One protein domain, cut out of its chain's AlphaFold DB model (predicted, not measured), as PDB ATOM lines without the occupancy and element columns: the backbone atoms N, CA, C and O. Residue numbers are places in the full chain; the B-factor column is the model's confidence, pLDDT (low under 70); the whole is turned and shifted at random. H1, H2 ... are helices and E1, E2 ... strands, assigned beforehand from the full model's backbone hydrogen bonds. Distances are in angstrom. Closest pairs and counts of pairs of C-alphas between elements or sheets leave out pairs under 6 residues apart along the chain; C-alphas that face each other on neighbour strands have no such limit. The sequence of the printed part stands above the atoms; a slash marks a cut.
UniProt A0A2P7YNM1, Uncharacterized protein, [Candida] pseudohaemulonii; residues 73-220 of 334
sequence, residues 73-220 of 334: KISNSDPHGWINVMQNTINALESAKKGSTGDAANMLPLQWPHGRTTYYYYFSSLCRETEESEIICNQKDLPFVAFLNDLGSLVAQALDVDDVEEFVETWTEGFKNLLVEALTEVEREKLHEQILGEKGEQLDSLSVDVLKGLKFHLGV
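AT A GLANCE: This is residues 73 to 220 of the 334 residues of an uncharacterized protein of [Candida] pseudohaemulonii (UniProt A0A2P7YNM1). A small four-stranded sheet with helix H3 over one face forms one end of an elongated domain, and the long helix H4 starts at H3 and runs away from it along the long axis. Helices H1 and H5 cross each other beside the middle of H4, and the last part of H4 runs on beyond them; the short H2 packs on H1. The printed part has 148 residues, in the order E1 H1 H2 E2 E3 E4 H3 H4 H5, of mixed class, and the sheet order E1 E2 E3 E4 is antiparallel throughout. It is compact, with a radius of gyration of the C-alphas of 16.5 A, and spans 56 by 32 by 28 A.

IN THESE COORDINATES: Find C-alpha 73 at (49.829, 29.435, 56.502), where E1, residues 73 to 75, begins. H1, residues 82 to 96, runs 20.6 A, and H2 is residues 104 to 107. Then come E2, residues 117 to 121, 13.1 A; E3, residues 126 to 130, 13.3 A; and E4, residues 133 to 138, 14.9 A. H3, residues 143 to 158, runs 22.2 A. Look for C-alpha 164 at (33.555, 37.912, 37.900); from there H4, residues 164 to 196, runs 47.1 A to C-alpha 196 at (53.625, -3.446, 27.510). H5, residues 205 to 219, runs 21.2 A.

HOW THE PARTS SIT: In the sheet, look at N 74 and O 119, 3.0 A, between E1 and E2; N 118 and O 129, 2.8 A, between E2 and E3; and N 128 and O 136, 2.8 A, between E3 and E4. E2 E3 E4 form a meander, each strand the antiparallel neighbour of the one before, through two hairpins. H3 is on the sheet, in two layers, at a height of 10.9 A, and runs along the strands. H1 only grazes the sheet with residues 82 to 85. H3 touches H4 at a steep tilt of 54 degrees, opposite ways, closest at C-alphas 152 and 168, 5.0 A. H1 touches H5, closest at C-alphas 92 and 207, 4.4 A, and touches H4 at C-alphas 96 and 182, 5.2 A. H4 and H5 touch at a steep tilt of 54 degrees, C-alphas 183 and 211 being closest at 6.7 A. H2 touches H1, with C-alphas 87 and 105 closest at 5.8 A. Every O i to N i+4 pair is within hydrogen-bond range in H1, H3, H4 and H5; H2 is too short for one.

THE WHOLE: The C-alphas of Glu 132 and Leu 196 are the two farthest apart, 56.3 A. The printed part has no cut, and no link is long. Its mean pLDDT is 84.0; look for values under 70 at residues 123 to 124, 140 to 141 and 216 to 220.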
ATOM      1  N   LYS A  73      49.675  28.071  56.999       86.19
ATOM      2  CA  LYS A  73      49.829  29.435  56.502       86.19
ATOM      3  C   LYS A  73      50.659  29.397  55.226       86.19
ATOM      4  O   LYS A  73      51.684  28.722  55.207       86.19
ATOM      5  N   ILE A  74      50.240  30.131  54.202       85.19
ATOM      6  CA  ILE A  74      50.997  30.265  52.955       85.19
ATOM      7  C   ILE A  74      50.907  31.700  52.429       85.19
ATOM      8  O   ILE A  74      49.814  32.228  52.230       85.19
ATOM      9  N   SER A  75      52.051  32.356  52.229       89.31
ATOM     10  CA  SER A  75      52.133  33.723  51.697       89.31
ATOM     11  C   SER A  75      52.653  33.720  50.265       89.31
ATOM     12  O   SER A  75      53.466  32.875  49.909       89.31
ATOM     13  N   ASN A  76      52.251  34.687  49.438       87.62
ATOM     14  CA  ASN A  76      52.859  34.891  48.113       87.62
ATOM     15  C   ASN A  76      54.343  35.285  48.186       87.62
ATOM     16  O   ASN A  76      55.085  35.056  47.239       87.62
ATOM     17  N   SER A  77      54.771  35.879  49.301       85.12
ATOM     18  CA  SER A  77      56.160  36.283  49.541       85.12
ATOM     19  C   SER A  77      57.095  35.122  49.885       85.12
ATOM     20  O   SER A  77      58.310  35.312  49.926       85.12
ATOM     21  N   ASP A  78      56.547  33.949  50.209       84.81
ATOM     22  CA  ASP A  78      57.350  32.811  50.641       84.81
ATOM     23  C   ASP A  78      57.995  32.128  49.419       84.81
ATOM     24  O   ASP A  78      57.356  32.018  48.371       84.81
ATOM     25  N   PRO A  79      59.225  31.586  49.527       78.62
ATOM     26  CA  PRO A  79      59.855  30.827  48.437       78.62
ATOM     27  C   PRO A  79      59.028  29.617  47.976       78.62
ATOM     28  O   PRO A  79      59.121  29.190  46.829       78.62
ATOM     29  N   HIS A  80      58.189  29.085  48.867       79.12
ATOM     30  CA  HIS A  80      57.218  28.021  48.597       79.12
ATOM     31  C   HIS A  80      55.779  28.542  48.718       79.12
ATOM     32  O   HIS A  80      54.877  27.836  49.161       79.12
ATOM     33  N   GLY A  81      55.591  29.815  48.376       84.56
ATOM     34  CA  GLY A  81      54.320  30.509  48.433       84.56
ATOM     35  C   GLY A  81      53.296  29.986  47.438       84.56
ATOM     36  O   GLY A  81      53.611  29.236  46.513       84.56
ATOM     37  N   TRP A  82      52.050  30.421  47.604       86.06
ATOM     38  CA  TRP A  82      50.930  29.883  46.833       86.06
ATOM     39  C   TRP A  82      51.044  30.182  45.327       86.06
ATOM     40  O   TRP A  82      50.575  29.380  44.527       86.06
ATOM     41  N   ILE A  83      51.725  31.267  44.927       85.94
ATOM     42  CA  ILE A  83      52.012  31.560  43.510       85.94
ATOM     43  C   ILE A  83      52.876  30.450  42.911       85.94
ATOM     44  O   ILE A  83      52.519  29.881  41.883       85.94
ATOM     45  N   ASN A  84      53.970  30.089  43.586       83.88
ATOM     46  CA  ASN A  84      54.868  29.031  43.126       83.88
ATOM     47  C   ASN A  84      54.164  27.669  43.133       83.88
ATOM     48  O   ASN A  84      54.337  26.885  42.205       83.88
ATOM     49  N   VAL A  85      53.330  27.394  44.143       84.69
ATOM     50  CA  VAL A  85      52.511  26.170  44.188       84.69
ATOM     51  C   VAL A  85      51.572  26.094  42.985       84.69
ATOM     52  O   VAL A  85      51.491  25.045  42.343       84.69
ATOM     53  N   MET A  86      50.901  27.194  42.639       86.94
ATOM     54  CA  MET A  86      50.004  27.237  41.484       86.94
ATOM     55  C   MET A  86      50.745  27.134  40.157       86.94
ATOM     56  O   MET A  86      50.314  26.381  39.289       86.94
ATOM     57  N   GLN A  87      51.891  27.797  40.009       86.81
ATOM     58  CA  GLN A  87      52.739  27.646  38.825       86.81
ATOM     59  C   GLN A  87      53.220  26.202  38.658       86.81
ATOM     60  O   GLN A  87      53.095  25.636  37.577       86.81
ATOM     61  N   ASN A  88      53.693  25.569  39.734       86.06
ATOM     62  CA  ASN A  88      54.104  24.164  39.715       86.06
ATOM     63  C   ASN A  88      52.936  23.240  39.376       86.06
ATOM     64  O   ASN A  88      53.108  22.277  38.636       86.06
ATOM     65  N   THR A  89      51.743  23.551  39.877       89.25
ATOM     66  CA  THR A  89      50.533  22.794  39.563       89.25
ATOM     67  C   THR A  89      50.167  22.907  38.088       89.25
ATOM     68  O   THR A  89      49.933  21.889  37.446       89.25
ATOM     69  N   ILE A  90      50.174  24.114  37.522       90.44
ATOM     70  CA  ILE A  90      49.900  24.318  36.096       90.44
ATOM     71  C   ILE A  90      50.961  23.615  35.243       90.44
ATOM     72  O   ILE A  90      50.614  22.908  34.303       90.44
ATOM     73  N   ASN A  91      52.240  23.714  35.607       89.38
ATOM     74  CA  ASN A  91      53.317  23.009  34.909       89.38
ATOM     75  C   ASN A  91      53.156  21.483  34.984       89.38
ATOM     76  O   ASN A  91      53.445  20.791  34.008       89.38
ATOM     77  N   ALA A  92      52.676  20.953  36.113       88.81
ATOM     78  CA  ALA A  92      52.398  19.531  36.278       88.81
ATOM     79  C   ALA A  92      51.210  19.077  35.413       88.81
ATOM     80  O   ALA A  92      51.291  18.031  34.770       88.81
ATOM     81  N   LEU A  93      50.137  19.874  35.343       90.56
ATOM     82  CA  LEU A  93      48.996  19.631  34.449       90.56
ATOM     83  C   LEU A  93      49.430  19.646  32.977       90.56
ATOM     84  O   LEU A  93      49.100  18.738  32.217       90.56
ATOM     85  N   GLU A  94      50.229  20.639  32.591       90.12
ATOM     86  CA  GLU A  94      50.761  20.787  31.237       90.12
ATOM     87  C   GLU A  94      51.715  19.644  30.862       90.12
ATOM     88  O   GLU A  94      51.703  19.167  29.729       90.12
ATOM     89  N   SER A  95      52.506  19.160  31.824       88.75
ATOM     90  CA  SER A  95      53.389  18.002  31.644       88.75
ATOM     91  C   SER A  95      52.608  16.696  31.521       88.75
ATOM     92  O   SER A  95      52.997  15.833  30.742       88.75
ATOM     93  N   ALA A  96      51.499  16.547  32.254       88.38
ATOM     94  CA  ALA A  96      50.606  15.396  32.122       88.38
ATOM     95  C   ALA A  96      49.873  15.398  30.782       88.38
ATOM     96  O   ALA A  96      49.755  14.355  30.151       88.38
ATOM     97  N   LYS A  97      49.412  16.560  30.318       87.19
ATOM     98  CA  LYS A  97      48.735  16.692  29.030       87.19
ATOM     99  C   LYS A  97      49.128  18.002  28.362       87.19
ATOM    100  O   LYS A  97      48.586  19.064  28.670       87.19
ATOM    101  N   LYS A  98      50.038  17.911  27.395       87.31
ATOM    102  CA  LYS A  98      50.544  19.073  26.662       87.31
ATOM    103  C   LYS A  98      49.416  19.833  25.954       87.31
ATOM    104  O   LYS A  98      48.604  19.245  25.242       87.31
ATOM    105  N   GLY A  99      49.404  21.147  26.124       85.50
ATOM    106  CA  GLY A  99      48.414  22.092  25.619       85.50
ATOM    107  C   GLY A  99      47.133  22.173  26.447       85.50
ATOM    108  O   GLY A  99      46.254  22.956  26.093       85.50
ATOM    109  N   SER A 100      46.990  21.380  27.514       85.19
ATOM    110  CA  SER A 100      45.743  21.320  28.285       85.19
ATOM    111  C   SER A 100      45.474  22.605  29.060       85.19
ATOM    112  O   SER A 100      44.325  23.021  29.175       85.19
ATOM    113  N   THR A 101      46.519  23.281  29.534       85.19
ATOM    114  CA  THR A 101      46.355  24.452  30.400       85.19
ATOM    115  C   THR A 101      46.129  25.749  29.631       85.19
ATOM    116  O   THR A 101      45.867  26.774  30.252       85.19
ATOM    117  N   GLY A 102      46.229  25.735  28.296       82.19
ATOM    118  CA  GLY A 102      45.963  26.912  27.463       82.19
ATOM    119  C   GLY A 102      46.798  28.140  27.840       82.19
ATOM    120  O   GLY A 102      46.325  29.258  27.672       82.19
ATOM    121  N   ASP A 103      48.010  27.926  28.365       75.69
ATOM    122  CA  ASP A 103      48.910  28.973  28.867       75.69
ATOM    123  C   ASP A 103      48.440  29.674  30.162       75.69
ATOM    124  O   ASP A 103      48.841  30.798  30.465       75.69
ATOM    125  N   ALA A 104      47.622  28.998  30.983       80.31
ATOM    126  CA  ALA A 104      47.127  29.515  32.265       80.31
ATOM    127  C   ALA A 104      48.239  29.990  33.218       80.31
ATOM    128  O   ALA A 104      48.009  30.868  34.050       80.31
ATOM    129  N   ALA A 105      49.460  29.456  33.093       78.75
ATOM    130  CA  ALA A 105      50.607  29.892  33.890       78.75
ATOM    131  C   ALA A 105      50.921  31.379  33.667       78.75
ATOM    132  O   ALA A 105      51.271  32.076  34.617       78.75
ATOM    133  N   ASN A 106      50.733  31.871  32.438       79.69
ATOM    134  CA  ASN A 106      50.962  33.267  32.077       79.69
ATOM    135  C   ASN A 106      49.818  34.195  32.510       79.69
ATOM    136  O   ASN A 106      49.999  35.411  32.529       79.69
ATOM    137  N   MET A 107      48.659  33.643  32.891       79.94
ATOM    138  CA  MET A 107      47.563  34.420  33.483       79.94
ATOM    139  C   MET A 107      47.829  34.762  34.953       79.94
ATOM    140  O   MET A 107      47.257  35.718  35.474       79.94
ATOM    141  N   LEU A 108      48.701  34.007  35.632       81.31
ATOM    142  CA  LEU A 108      49.109  34.322  36.997       81.31
ATOM    143  C   LEU A 108      50.143  35.455  36.970       81.31
ATOM    144  O   LEU A 108      51.214  35.301  36.376       81.31
ATOM    145  N   PRO A 109      49.876  36.594  37.626       75.00
ATOM    146  CA  PRO A 109      50.803  37.710  37.590       75.00
ATOM    147  C   PRO A 109      52.094  37.351  38.341       75.00
ATOM    148  O   PRO A 109      52.066  36.817  39.450       75.00
ATOM    149  N   LEU A 110      53.243  37.693  37.748       72.12
ATOM    150  CA  LEU A 110      54.568  37.484  38.356       72.12
ATOM    151  C   LEU A 110      54.734  38.247  39.679       72.12
ATOM    152  O   LEU A 110      55.502  37.839  40.546       72.12
ATOM    153  N   GLN A 111      54.033  39.373  39.813       73.88
ATOM    154  CA  GLN A 111      53.943  40.158  41.036       73.88
ATOM    155  C   GLN A 111      52.472  40.363  41.358       73.88
ATOM    156  O   GLN A 111      51.711  40.867  40.536       73.88
ATOM    157  N   TRP A 112      52.075  39.949  42.554       83.25
ATOM    158  CA  TRP A 112      50.689  40.041  42.971       83.25
ATOM    159  C   TRP A 112      50.272  41.504  43.177       83.25
ATOM    160  O   TRP A 112      50.949  42.205  43.934       83.25
ATOM    161  N   PRO A 113      49.178  41.981  42.551       80.12
ATOM    162  CA  PRO A 113      48.834  43.403  42.566       80.12
ATOM    163  C   PRO A 113      48.395  43.911  43.946       80.12
ATOM    164  O   PRO A 113      48.531  45.096  44.219       80.12
ATOM    165  N   HIS A 114      47.935  43.029  44.839       79.56
ATOM    166  CA  HIS A 114      47.447  43.384  46.181       79.56
ATOM    167  C   HIS A 114      48.528  43.315  47.275       79.56
ATOM    168  O   HIS A 114      48.225  43.055  48.443       79.56
ATOM    169  N   GLY A 115      49.802  43.456  46.898       86.56
ATOM    170  CA  GLY A 115      50.926  43.369  47.831       86.56
ATOM    171  C   GLY A 115      51.057  41.985  48.470       86.56
ATOM    172  O   GLY A 115      50.785  40.948  47.846       86.56
ATOM    173  N   ARG A 116      51.499  41.935  49.729       89.44
ATOM    174  CA  ARG A 116      51.612  40.659  50.448       89.44
ATOM    175  C   ARG A 116      50.226  40.095  50.752       89.44
ATOM    176  O   ARG A 116      49.415  40.717  51.431       89.44
ATOM    177  N   THR A 117      49.987  38.875  50.281       89.81
ATOM    178  CA  THR A 117      48.743  38.123  50.462       89.81
ATOM    179  C   THR A 117      49.050  36.785  51.108       89.81
ATOM    180  O   THR A 117      49.772  35.956  50.549       89.81
ATOM    181  N   THR A 118      48.485  36.581  52.293       91.00
ATOM    182  CA  THR A 118      48.644  35.375  53.099       91.00
ATOM    183  C   THR A 118      47.311  34.651  53.225       91.00
ATOM    184  O   THR A 118      46.319  35.237  53.652       91.00
ATOM    185  N   TYR A 119      47.310  33.356  52.922       89.75
ATOM    186  CA  TYR A 119      46.205  32.464  53.237       89.75
ATOM    187  C   TYR A 119      46.454  31.731  54.551       89.75
ATOM    188  O   TYR A 119      47.546  31.217  54.813       89.75
ATOM    189  N   TYR A 120      45.401  31.663  55.349       86.38
ATOM    190  CA  TYR A 120      45.302  30.943  56.603       86.38
ATOM    191  C   TYR A 120      44.262  29.847  56.440       86.38
ATOM    192  O   TYR A 120      43.066  30.103  56.287       86.38
ATOM    193  N   TYR A 121      44.735  28.613  56.459       80.38
ATOM    194  CA  TYR A 121      43.890  27.440  56.391       80.38
ATOM    195  C   TYR A 121      43.490  27.042  57.811       80.38
ATOM    196  O   TYR A 121      44.338  26.698  58.638       80.38
ATOM    197  N   TYR A 122      42.193  27.094  58.088       76.38
ATOM    198  CA  TYR A 122      41.576  26.592  59.308       76.38
ATOM    199  C   TYR A 122      40.794  25.322  59.000       76.38
ATOM    200  O   TYR A 122      40.485  25.013  57.853       76.38
ATOM    201  N   PHE A 123      40.424  24.598  60.052       65.69
ATOM    202  CA  PHE A 123      39.664  23.359  59.924       65.69
ATOM    203  C   PHE A 123      38.343  23.521  59.151       65.69
ATOM    204  O   PHE A 123      37.936  22.610  58.439       65.69
ATOM    205  N   SER A 124      37.675  24.668  59.301       69.94
ATOM    206  CA  SER A 124      36.352  24.943  58.727       69.94
ATOM    207  C   SER A 124      36.311  26.164  57.807       69.94
ATOM    208  O   SER A 124      35.233  26.558  57.366       69.94
ATOM    209  N   SER A 125      37.451  26.801  57.539       79.25
ATOM    210  CA  SER A 125      37.481  28.004  56.712       79.25
ATOM    211  C   SER A 125      38.847  28.262  56.108       79.25
ATOM    212  O   SER A 125      39.878  27.982  56.718       79.25
ATOM    213  N   LEU A 126      38.850  28.902  54.950       86.31
ATOM    214  CA  LEU A 126      40.033  29.539  54.394       86.31
ATOM    215  C   LEU A 126      39.899  31.044  54.607       86.31
ATOM    216  O   LEU A 126      38.920  31.631  54.155       86.31
ATOM    217  N   CYS A 127      40.862  31.663  55.282       89.88
ATOM    218  CA  CYS A 127      40.905  33.114  55.422       89.88
ATOM    219  C   CYS A 127      42.078  33.694  54.639       89.88
ATOM    220  O   CYS A 127      43.182  33.157  54.683       89.88
ATOM    221  N   ARG A 128      41.852  34.809  53.954       91.94
ATOM    222  CA  ARG A 128      42.870  35.591  53.262       91.94
ATOM    223  C   ARG A 128      43.099  36.894  54.012       91.94
ATOM    224  O   ARG A 128      42.148  37.603  54.323       91.94
ATOM    225  N   GLU A 129      44.360  37.222  54.244       92.06
ATOM    226  CA  GLU A 129      44.814  38.533  54.700       92.06
ATOM    227  C   GLU A 129      45.685  39.147  53.606       92.06
ATOM    228  O   GLU A 129      46.637  38.520  53.132       92.06
ATOM    229  N   THR A 130      45.364  40.368  53.202       90.00
ATOM    230  CA  THR A 130      46.178  41.158  52.268       90.00
ATOM    231  C   THR A 130      46.657  42.415  52.979       90.00
ATOM    232  O   THR A 130      45.924  42.926  53.821       90.00
ATOM    233  N   GLU A 131      47.808  42.970  52.606       85.69
ATOM    234  CA  GLU A 131      48.328  44.218  53.201       85.69
ATOM    235  C   GLU A 131      47.333  45.391  53.188       85.69
ATOM    236  O   GLU A 131      47.356  46.219  54.097       85.69
ATOM    237  N   GLU A 132      46.447  45.451  52.191       78.81
ATOM    238  CA  GLU A 132      45.562  46.596  51.946       78.81
ATOM    239  C   GLU A 132      44.084  46.353  52.302       78.81
ATOM    240  O   GLU A 132      43.263  47.257  52.143       78.81
ATOM    241  N   SER A 133      43.708  45.158  52.775       76.56
ATOM    242  CA  SER A 133      42.296  44.815  53.018       76.56
ATOM    243  C   SER A 133      42.072  44.006  54.292       76.56
ATOM    244  O   SER A 133      43.002  43.459  54.885       76.56
ATOM    245  N   GLU A 134      40.816  43.972  54.738       84.81
ATOM    246  CA  GLU A 134      40.396  43.192  55.899       84.81
ATOM    247  C   GLU A 134      40.549  41.683  55.659       84.81
ATOM    248  O   GLU A 134      40.582  41.201  54.525       84.81
ATOM    249  N   ILE A 135      40.621  40.916  56.750       88.69
ATOM    250  CA  ILE A 135      40.672  39.457  56.674       88.69
ATOM    251  C   ILE A 135      39.333  38.942  56.133       88.69
ATOM    252  O   ILE A 135      38.296  39.097  56.779       88.69
ATOM    253  N   ILE A 136      39.363  38.287  54.975       89.75
ATOM    254  CA  ILE A 136      38.182  37.706  54.323       89.75
ATOM    255  C   ILE A 136      38.200  36.199  54.549       89.75
ATOM    256  O   ILE A 136      39.186  35.545  54.225       89.75
ATOM    257  N   CYS A 137      37.119  35.636  55.092       89.25
ATOM    258  CA  CYS A 137      37.020  34.209  55.399       89.25
ATOM    259  C   CYS A 137      35.894  33.526  54.615       89.25
ATOM    260  O   CYS A 137      34.731  33.911  54.717       89.25
ATOM    261  N   ASN A 138      36.240  32.440  53.924       84.25
ATOM    262  CA  ASN A 138      35.333  31.593  53.160       84.25
ATOM    263  C   ASN A 138      35.066  30.294  53.943       84.25
ATOM    264  O   ASN A 138      35.993  29.536  54.229       84.25
ATOM    265  N   GLN A 139      33.805  30.047  54.323       74.75
ATOM    266  CA  GLN A 139      33.403  28.953  55.231       74.75
ATOM    267  C   GLN A 139      32.767  27.728  54.541       74.75
ATOM    268  O   GLN A 139      32.295  26.833  55.238       74.75
ATOM    269  N   LYS A 140      32.650  27.695  53.205       57.81
ATOM    270  CA  LYS A 140      31.640  26.834  52.553       57.81
ATOM    271  C   LYS A 140      32.109  25.756  51.583       57.81
ATOM    272  O   LYS A 140      31.262  24.976  51.172       57.81
ATOM    273  N   ASP A 141      33.400  25.603  51.326       65.94
ATOM    274  CA  ASP A 141      33.883  24.606  50.367       65.94
ATOM    275  C   ASP A 141      35.099  23.842  50.888       65.94
ATOM    276  O   ASP A 141      35.746  24.252  51.857       65.94
ATOM    277  N   LEU A 142      35.428  22.734  50.211       75.75
ATOM    278  CA  LEU A 142      36.747  22.115  50.318       75.75
ATOM    279  C   LEU A 142      37.800  23.223  50.215       75.75
ATOM    280  O   LEU A 142      37.737  24.012  49.269       75.75
ATOM    281  N   PRO A 143      38.766  23.332  51.136       75.69
ATOM    282  CA  PRO A 143      39.551  24.560  51.214       75.69
ATOM    283  C   PRO A 143      40.397  24.841  49.973       75.69
ATOM    284  O   PRO A 143      40.679  25.998  49.683       75.69
ATOM    285  N   PHE A 144      40.763  23.808  49.212       80.62
ATOM    286  CA  PHE A 144      41.408  23.995  47.918       80.62
ATOM    287  C   PHE A 144      40.453  24.588  46.866       80.62
ATOM    288  O   PHE A 144      40.852  25.467  46.115       80.62
ATOM    289  N   VAL A 145      39.175  24.193  46.853       85.00
ATOM    290  CA  VAL A 145      38.146  24.825  46.005       85.00
ATOM    291  C   VAL A 145      37.892  26.263  46.455       85.00
ATOM    292  O   VAL A 145      37.849  27.158  45.622       85.00
ATOM    293  N   ALA A 146      37.804  26.506  47.767       87.00
ATOM    294  CA  ALA A 146      37.683  27.861  48.306       87.00
ATOM    295  C   ALA A 146      38.879  28.741  47.903       87.00
ATOM    296  O   ALA A 146      38.702  29.913  47.582       87.00
ATOM    297  N   PHE A 147      40.086  28.170  47.894       88.44
ATOM    298  CA  PHE A 147      41.296  28.832  47.417       88.44
ATOM    299  C   PHE A 147      41.229  29.124  45.914       88.44
ATOM    300  O   PHE A 147      41.518  30.247  45.516       88.44
ATOM    301  N   LEU A 148      40.809  28.163  45.085       89.56
ATOM    302  CA  LEU A 148      40.660  28.366  43.639       89.56
ATOM    303  C   LEU A 148      39.610  29.424  43.298       89.56
ATOM    304  O   LEU A 148      39.874  30.253  42.432       89.56
ATOM    305  N   ASN A 149      38.467  29.427  43.988       91.44
ATOM    306  CA  ASN A 149      37.416  30.429  43.809       91.44
ATOM    307  C   ASN A 149      37.933  31.834  44.141       91.44
ATOM    308  O   ASN A 149      37.732  32.788  43.386       91.44
ATOM    309  N   ASP A 150      38.619  31.958  45.278       90.81
ATOM    310  CA  ASP A 150      39.182  33.225  45.734       90.81
ATOM    311  C   ASP A 150      40.290  33.720  44.796       90.81
ATOM    312  O   ASP A 150      40.291  34.883  44.394       90.81
ATOM    313  N   LEU A 151      41.180  32.821  44.368       89.31
ATOM    314  CA  LEU A 151      42.218  33.118  43.387       89.31
ATOM    315  C   LEU A 151      41.616  33.526  42.038       89.31
ATOM    316  O   LEU A 151      42.042  34.525  41.470       89.31
ATOM    317  N   GLY A 152      40.613  32.799  41.547       91.00
ATOM    318  CA  GLY A 152      39.897  33.129  40.315       91.00
ATOM    319  C   GLY A 152      39.249  34.510  40.391       91.00
ATOM    320  O   GLY A 152      39.344  35.278  39.441       91.00
ATOM    321  N   SER A 153      38.688  34.870  41.550       91.44
ATOM    322  CA  SER A 153      38.076  36.188  41.770       91.44
ATOM    323  C   SER A 153      39.119  37.298  41.685       91.44
ATOM    324  O   SER A 153      38.876  38.353  41.107       91.44
ATOM    325  N   LEU A 154      40.303  37.055  42.243       88.00
ATOM    326  CA  LEU A 154      41.413  37.999  42.201       88.00
ATOM    327  C   LEU A 154      42.027  38.116  40.801       88.00
ATOM    328  O   LEU A 154      42.378  39.212  40.376       88.00
ATOM    329  N   VAL A 155      42.139  37.005  40.072       87.88
ATOM    330  CA  VAL A 155      42.584  37.003  38.671       87.88
ATOM    331  C   VAL A 155      41.584  37.766  37.801       87.88
ATOM    332  O   VAL A 155      42.001  38.616  37.022       87.88
ATOM    333  N   ALA A 156      40.279  37.543  37.978       90.75
ATOM    334  CA  ALA A 156      39.228  38.279  37.275       90.75
ATOM    335  C   ALA A 156      39.333  39.793  37.511       90.75
ATOM    336  O   ALA A 156      39.267  40.573  36.564       90.75
ATOM    337  N   GLN A 157      39.567  40.206  38.763       88.50
ATOM    338  CA  GLN A 157      39.787  41.611  39.119       88.50
ATOM    339  C   GLN A 157      41.053  42.179  38.468       88.50
ATOM    340  O   GLN A 157      41.031  43.292  37.951       88.50
ATOM    341  N   ALA A 158      42.153  41.423  38.467       85.12
ATOM    342  CA  ALA A 158      43.407  41.849  37.845       85.12
ATOM    343  C   ALA A 158      43.302  41.974  36.314       85.12
ATOM    344  O   ALA A 158      44.028  42.769  35.715       85.12
ATOM    345  N   LEU A 159      42.416  41.193  35.692       87.12
ATOM    346  CA  LEU A 159      42.150  41.194  34.253       87.12
ATOM    347  C   LEU A 159      40.990  42.117  33.837       87.12
ATOM    348  O   LEU A 159      40.693  42.174  32.647       87.12
ATOM    349  N   ASP A 160      40.369  42.833  34.780       90.38
ATOM    350  CA  ASP A 160      39.221  43.728  34.546       90.38
ATOM    351  C   ASP A 160      38.038  43.017  33.851       90.38
ATOM    352  O   ASP A 160      37.469  43.496  32.872       90.38
ATOM    353  N   VAL A 161      37.704  41.811  34.326       94.06
ATOM    354  CA  VAL A 161      36.592  41.007  33.793       94.06
ATOM    355  C   VAL A 161      35.251  41.536  34.314       94.06
ATOM    356  O   VAL A 161      35.054  41.625  35.525       94.06
ATOM    357  N   ASP A 162      34.314  41.820  33.402       95.12
ATOM    358  CA  ASP A 162      32.982  42.357  33.729       95.12
ATOM    359  C   ASP A 162      32.133  41.395  34.587       95.12
ATOM    360  O   ASP A 162      31.506  41.818  35.560       95.12
ATOM    361  N   ASP A 163      32.113  40.102  34.238       96.62
ATOM    362  CA  ASP A 163      31.378  39.059  34.967       96.62
ATOM    363  C   ASP A 163      32.335  38.167  35.770       96.62
ATOM    364  O   ASP A 163      32.821  37.127  35.317       96.62
ATOM    365  N   VAL A 164      32.651  38.621  36.984       94.94
ATOM    366  CA  VAL A 164      33.555  37.912  37.900       94.94
ATOM    367  C   VAL A 164      32.976  36.561  38.331       94.94
ATOM    368  O   VAL A 164      33.737  35.614  38.510       94.94
ATOM    369  N   GLU A 165      31.657  36.450  38.504       95.25
ATOM    370  CA  GLU A 165      31.023  35.222  38.995       95.25
ATOM    371  C   GLU A 165      31.104  34.110  37.942       95.25
ATOM    372  O   GLU A 165      31.611  33.023  38.241       95.25
ATOM    373  N   GLU A 166      30.720  34.408  36.696       96.06
ATOM    374  CA  GLU A 166      30.824  33.467  35.572       96.06
ATOM    375  C   GLU A 166      32.285  33.068  35.302       96.06
ATOM    376  O   GLU A 166      32.589  31.892  35.053       96.06
ATOM    377  N   PHE A 167      33.218  34.023  35.406       94.50
ATOM    378  CA  PHE A 167      34.645  33.738  35.273       94.50
ATOM    379  C   PHE A 167      35.135  32.772  36.351       94.50
ATOM    380  O   PHE A 167      35.835  31.812  36.035       94.50
ATOM    381  N   VAL A 168      34.778  32.999  37.619       93.44
ATOM    382  CA  VAL A 168      35.207  32.162  38.750       93.44
ATOM    383  C   VAL A 168      34.662  30.744  38.638       93.44
ATOM    384  O   VAL A 168      35.403  29.787  38.896       93.44
ATOM    385  N   GLU A 169      33.400  30.591  38.236       93.62
ATOM    386  CA  GLU A 169      32.794  29.282  37.997       93.62
ATOM    387  C   GLU A 169      33.537  28.540  36.877       93.62
ATOM    388  O   GLU A 169      34.007  27.417  37.082       93.62
ATOM    389  N   THR A 170      33.743  29.203  35.736       92.44
ATOM    390  CA  THR A 170      34.443  28.634  34.574       92.44
ATOM    391  C   THR A 170      35.895  28.284  34.892       92.44
ATOM    392  O   THR A 170      36.370  27.206  34.533       92.44
ATOM    393  N   TRP A 171      36.605  29.165  35.597       90.88
ATOM    394  CA  TRP A 171      37.977  28.957  36.063       90.88
ATOM    395  C   TRP A 171      38.080  27.713  36.943       90.88
ATOM    396  O   TRP A 171      38.911  26.832  36.711       90.88
ATOM    397  N   THR A 172      37.213  27.622  37.948       90.94
ATOM    398  CA  THR A 172      37.260  26.552  38.945       90.94
ATOM    399  C   THR A 172      36.854  25.214  38.346       90.94
ATOM    400  O   THR A 172      37.498  24.197  38.609       90.94
ATOM    401  N   GLU A 173      35.810  25.195  37.519       90.19
ATOM    402  CA  GLU A 173      35.357  23.990  36.831       90.19
ATOM    403  C   GLU A 173      36.365  23.535  35.769       90.19
ATOM    404  O   GLU A 173      36.694  22.350  35.685       90.19
ATOM    405  N   GLY A 174      36.945  24.475  35.019       89.69
ATOM    406  CA  GLY A 174      38.043  24.207  34.092       89.69
ATOM    407  C   GLY A 174      39.230  23.558  34.802       89.69
ATOM    408  O   GLY A 174      39.713  22.512  34.372       89.69
ATOM    409  N   PHE A 175      39.644  24.107  35.944       89.31
ATOM    410  CA  PHE A 175      40.738  23.550  36.736       89.31
ATOM    411  C   PHE A 175      40.441  22.128  37.238       89.31
ATOM    412  O   PHE A 175      41.294  21.244  37.132       89.31
ATOM    413  N   LYS A 176      39.234  21.876  37.763       87.88
ATOM    414  CA  LYS A 176      38.818  20.533  38.207       87.88
ATOM    415  C   LYS A 176      38.880  19.525  37.064       87.88
ATOM    416  O   LYS A 176      39.434  18.441  37.242       87.88
ATOM    417  N   ASN A 177      38.351  19.889  35.898       88.69
ATOM    418  CA  ASN A 177      38.351  19.025  34.722       88.69
ATOM    419  C   ASN A 177      39.776  18.731  34.240       88.69
ATOM    420  O   ASN A 177      40.111  17.568  34.021       88.69
ATOM    421  N   LEU A 178      40.646  19.744  34.185       89.44
ATOM    422  CA  LEU A 178      42.060  19.559  33.849       89.44
ATOM    423  C   LEU A 178      42.766  18.609  34.813       89.44
ATOM    424  O   LEU A 178      43.532  17.750  34.378       89.44
ATOM    425  N   LEU A 179      42.491  18.715  36.113       86.69
ATOM    426  CA  LEU A 179      43.076  17.799  37.083       86.69
ATOM    427  C   LEU A 179      42.588  16.360  36.884       86.69
ATOM    428  O   LEU A 179      43.396  15.435  36.942       86.69
ATOM    429  N   VAL A 180      41.290  16.154  36.652       86.31
ATOM    430  CA  VAL A 180      40.737  14.816  36.384       86.31
ATOM    431  C   VAL A 180      41.372  14.213  35.133       86.31
ATOM    432  O   VAL A 180      41.777  13.048  35.149       86.31
ATOM    433  N   GLU A 181      41.509  14.998  34.065       88.06
ATOM    434  CA  GLU A 181      42.177  14.565  32.838       88.06
ATOM    435  C   GLU A 181      43.650  14.213  33.076       88.06
ATOM    436  O   GLU A 181      44.093  13.141  32.665       88.06
ATOM    437  N   ALA A 182      44.395  15.065  33.784       87.19
ATOM    438  CA  ALA A 182      45.801  14.830  34.106       87.19
ATOM    439  C   ALA A 182      45.995  13.563  34.955       87.19
ATOM    440  O   ALA A 182      46.870  12.749  34.665       87.19
ATOM    441  N   LEU A 183      45.152  13.347  35.970       85.56
ATOM    442  CA  LEU A 183      45.173  12.128  36.784       85.56
ATOM    443  C   LEU A 183      44.848  10.881  35.957       85.56
ATOM    444  O   LEU A 183      45.482   9.842  36.141       85.56
ATOM    445  N   THR A 184      43.893  10.989  35.034       87.44
ATOM    446  CA  THR A 184      43.533   9.894  34.124       87.44
ATOM    447  C   THR A 184      44.710   9.524  33.224       87.44
ATOM    448  O   THR A 184      44.985   8.342  33.027       87.44
ATOM    449  N   GLU A 185      45.442  10.515  32.717       88.12
ATOM    450  CA  GLU A 185      46.615  10.281  31.872       88.12
ATOM    451  C   GLU A 185      47.776   9.655  32.661       88.12
ATOM    452  O   GLU A 185      48.381   8.688  32.199       88.12
ATOM    453  N   VAL A 186      48.025  10.112  33.896       85.25
ATOM    454  CA  VAL A 186      49.003   9.489  34.809       85.25
ATOM    455  C   VAL A 186      48.664   8.013  35.061       85.25
ATOM    456  O   VAL A 186      49.546   7.150  35.033       85.25
ATOM    457  N   GLU A 187      47.389   7.690  35.302       85.25
ATOM    458  CA  GLU A 187      46.937   6.306  35.484       85.25
ATOM    459  C   GLU A 187      47.065   5.483  34.189       85.25
ATOM    460  O   GLU A 187      47.466   4.316  34.238       85.25
ATOM    461  N   ARG A 188      46.793   6.090  33.027       87.00
ATOM    462  CA  ARG A 188      46.941   5.456  31.710       87.00
ATOM    463  C   ARG A 188      48.391   5.078  31.416       87.00
ATOM    464  O   ARG A 188      48.637   3.940  31.019       87.00
ATOM    465  N   GLU A 189      49.342   5.988  31.630       85.50
ATOM    466  CA  GLU A 189      50.778   5.729  31.431       85.50
ATOM    467  C   GLU A 189      51.277   4.609  32.352       85.50
ATOM    468  O   GLU A 189      51.961   3.685  31.909       85.50
ATOM    469  N   LYS A 190      50.841   4.608  33.619       86.38
ATOM    470  CA  LYS A 190      51.154   3.529  34.568       86.38
ATOM    471  C   LYS A 190      50.651   2.166  34.079       86.38
ATOM    472  O   LYS A 190      51.358   1.168  34.206       86.38
ATOM    473  N   LEU A 191      49.433   2.104  33.537       83.81
ATOM    474  CA  LEU A 191      48.883   0.871  32.964       83.81
ATOM    475  C   LEU A 191      49.633   0.446  31.696       83.81
ATOM    476  O   LEU A 191      49.868  -0.745  31.500       83.81
ATOM    477  N   HIS A 192      50.030   1.398  30.853       85.00
ATOM    478  CA  HIS A 192      50.796   1.135  29.639       85.00
ATOM    479  C   HIS A 192      52.151   0.488  29.956       85.00
ATOM    480  O   HIS A 192      52.463  -0.570  29.406       85.00
ATOM    481  N   GLU A 193      52.897   1.045  30.918       86.62
ATOM    482  CA  GLU A 193      54.167   0.478  31.391       86.62
ATOM    483  C   GLU A 193      53.974  -0.937  31.964       86.62
ATOM    484  O   GLU A 193      54.751  -1.843  31.666       86.62
ATOM    485  N   GLN A 194      52.906  -1.167  32.737       86.06
ATOM    486  CA  GLN A 194      52.612  -2.484  33.319       86.06
ATOM    487  C   GLN A 194      52.244  -3.549  32.278       86.06
ATOM    488  O   GLN A 194      52.596  -4.715  32.454       86.06
ATOM    489  N   ILE A 195      51.505  -3.174  31.230       88.19
ATOM    490  CA  ILE A 195      50.996  -4.113  30.221       88.19
ATOM    491  C   ILE A 195      52.043  -4.386  29.141       88.19
ATOM    492  O   ILE A 195      52.211  -5.535  28.733       88.19
ATOM    493  N   LEU A 196      52.723  -3.344  28.658       89.38
ATOM    494  CA  LEU A 196      53.625  -3.446  27.510       89.38
ATOM    495  C   LEU A 196      55.099  -3.541  27.909       89.38
ATOM    496  O   LEU A 196      55.913  -3.966  27.094       89.38
ATOM    497  N   GLY A 197      55.463  -3.173  29.142       85.75
ATOM    498  CA  GLY A 197      56.860  -3.128  29.589       85.75
ATOM    499  C   GLY A 197      57.697  -2.046  28.897       85.75
ATOM    500  O   GLY A 197      58.905  -1.963  29.121       85.75
ATOM    501  N   GLU A 198      57.073  -1.227  28.052       85.81
ATOM    502  CA  GLU A 198      57.685  -0.077  27.405       85.81
ATOM    503  C   GLU A 198      57.530   1.137  28.319       85.81
ATOM    504  O   GLU A 198      56.432   1.449  28.787       85.81
ATOM    505  N   LYS A 199      58.639   1.828  28.590       76.69
ATOM    506  CA  LYS A 199      58.583   3.120  29.270       76.69
ATOM    507  C   LYS A 199      58.059   4.154  28.281       76.69
ATOM    508  O   LYS A 199      58.761   4.472  27.320       76.69
ATOM    509  N   GLY A 200      56.847   4.649  28.527       72.25
ATOM    510  CA  GLY A 200      56.296   5.817  27.842       72.25
ATOM    511  C   GLY A 200      57.140   7.074  28.076       72.25
ATOM    512  O   GLY A 200      58.173   7.037  28.756       72.25
ATOM    513  N   GLU A 201      56.708   8.202  27.506       76.88
ATOM    514  CA  GLU A 201      57.306   9.508  27.801       76.88
ATOM    515  C   GLU A 201      57.148   9.762  29.304       76.88
ATOM    516  O   GLU A 201      56.046   9.959  29.812       76.88
ATOM    517  N   GLN A 202      58.248   9.598  30.042       75.06
ATOM    518  CA  GLN A 202      58.184   9.466  31.487       75.06
ATOM    519  C   GLN A 202      57.778  10.812  32.085       75.06
ATOM    520  O   GLN A 202      58.568  11.756  32.103       75.06
ATOM    521  N   LEU A 203      56.539  10.875  32.567       81.50
ATOM    522  CA  LEU A 203      56.047  11.968  33.389       81.50
ATOM    523  C   LEU A 203      57.038  12.228  34.521       81.50
ATOM    524  O   LEU A 203      57.439  11.306  35.239       81.50
ATOM    525  N   ASP A 204      57.450  13.486  34.651       84.50
ATOM    526  CA  ASP A 204      58.366  13.908  35.698       84.50
ATOM    527  C   ASP A 204      57.786  13.534  37.071       84.50
ATOM    528  O   ASP A 204      56.617  13.806  37.363       84.50
ATOM    529  N   SER A 205      58.586  12.874  37.911       83.75
ATOM    530  CA  SER A 205      58.105  12.307  39.176       83.75
ATOM    531  C   SER A 205      57.530  13.379  40.097       83.75
ATOM    532  O   SER A 205      56.521  13.143  40.757       83.75
ATOM    533  N   LEU A 206      58.114  14.582  40.073       83.00
ATOM    534  CA  LEU A 206      57.613  15.727  40.830       83.00
ATOM    535  C   LEU A 206      56.207  16.135  40.364       83.00
ATOM    536  O   LEU A 206      55.348  16.424  41.193       83.00
ATOM    537  N   SER A 207      55.940  16.114  39.054       84.06
ATOM    538  CA  SER A 207      54.611  16.416  38.505       84.06
ATOM    539  C   SER A 207      53.565  15.394  38.957       84.06
ATOM    540  O   SER A 207      52.461  15.769  39.348       84.06
ATOM    541  N   VAL A 208      53.920  14.105  38.979       83.62
ATOM    542  CA  VAL A 208      53.038  13.043  39.493       83.62
ATOM    543  C   VAL A 208      52.725  13.253  40.975       83.62
ATOM    544  O   VAL A 208      51.563  13.147  41.373       83.62
ATOM    545  N   ASP A 209      53.732  13.585  41.782       81.81
ATOM    546  CA  ASP A 209      53.563  13.823  43.217       81.81
ATOM    547  C   ASP A 209      52.668  15.042  43.494       81.81
ATOM    548  O   ASP A 209      51.784  14.980  44.353       81.81
ATOM    549  N   VAL A 210      52.822  16.121  42.718       80.88
ATOM    550  CA  VAL A 210      51.951  17.307  42.788       80.88
ATOM    551  C   VAL A 210      50.499  16.942  42.461       80.88
ATOM    552  O   VAL A 210      49.597  17.268  43.236       80.88
ATOM    553  N   LEU A 211      50.253  16.222  41.362       82.69
ATOM    554  CA  LEU A 211      48.897  15.842  40.942       82.69
ATOM    555  C   LEU A 211      48.209  14.926  41.962       82.69
ATOM    556  O   LEU A 211      47.028  15.112  42.272       82.69
ATOM    557  N   LYS A 212      48.944  13.969  42.536       79.00
ATOM    558  CA  LYS A 212      48.428  13.106  43.608       79.00
ATOM    559  C   LYS A 212      48.105  13.892  44.880       79.00
ATOM    560  O   LYS A 212      47.038  13.680  45.457       79.00
ATOM    561  N   GLY A 213      48.965  14.831  45.275       74.00
ATOM    562  CA  GLY A 213      48.700  15.725  46.405       74.00
ATOM    563  C   GLY A 213      47.417  16.541  46.211       74.00
ATOM    564  O   GLY A 213      46.584  16.632  47.113       74.00
ATOM    565  N   LEU A 214      47.186  17.059  45.003       74.00
ATOM    566  CA  LEU A 214      45.969  17.809  44.664       74.00
ATOM    567  C   LEU A 214      44.707  16.939  44.694       74.00
ATOM    568  O   LEU A 214      43.675  17.382  45.203       74.00
ATOM    569  N   LYS A 215      44.789  15.688  44.215       74.50
ATOM    570  CA  LYS A 215      43.694  14.702  44.310       74.50
ATOM    571  C   LYS A 215      43.250  14.508  45.758       74.50
ATOM    572  O   LYS A 215      42.052  14.458  46.025       74.50
ATOM    573  N   PHE A 216      44.203  14.430  46.688       64.25
ATOM    574  CA  PHE A 216      43.899  14.332  48.113       64.25
ATOM    575  C   PHE A 216      43.116  15.567  48.578       64.25
ATOM    576  O   PHE A 216      42.014  15.431  49.096       64.25
ATOM    577  N   HIS A 217      43.601  16.776  48.294       64.12
ATOM    578  CA  HIS A 217      42.956  18.017  48.744       64.12
ATOM    579  C   HIS A 217      41.567  18.296  48.141       64.12
ATOM    580  O   HIS A 217      40.762  18.978  48.775       64.12
ATOM    581  N   LEU A 218      41.266  17.760  46.957       57.75
ATOM    582  CA  LEU A 218      39.937  17.832  46.332       57.75
ATOM    583  C   LEU A 218      39.000  16.688  46.736       57.75
ATOM    584  O   LEU A 218      37.792  16.803  46.556       57.75
ATOM    585  N   GLY A 219      39.544  15.589  47.255       47.03
ATOM    586  CA  GLY A 219      38.788  14.395  47.630       47.03
ATOM    587  C   GLY A 219      38.532  14.241  49.128       47.03
ATOM    588  O   GLY A 219      37.765  13.358  49.508       47.03
ATOM    589  N   VAL A 220      39.156  15.053  49.992       45.66
ATOM    590  CA  VAL A 220      38.951  14.947  51.446       45.66
ATOM    591  C   VAL A 220      37.622  15.595  51.842       45.66
ATOM    592  O   VAL A 220      37.565  16.647  52.475       45.66
TER     593      VAL A 220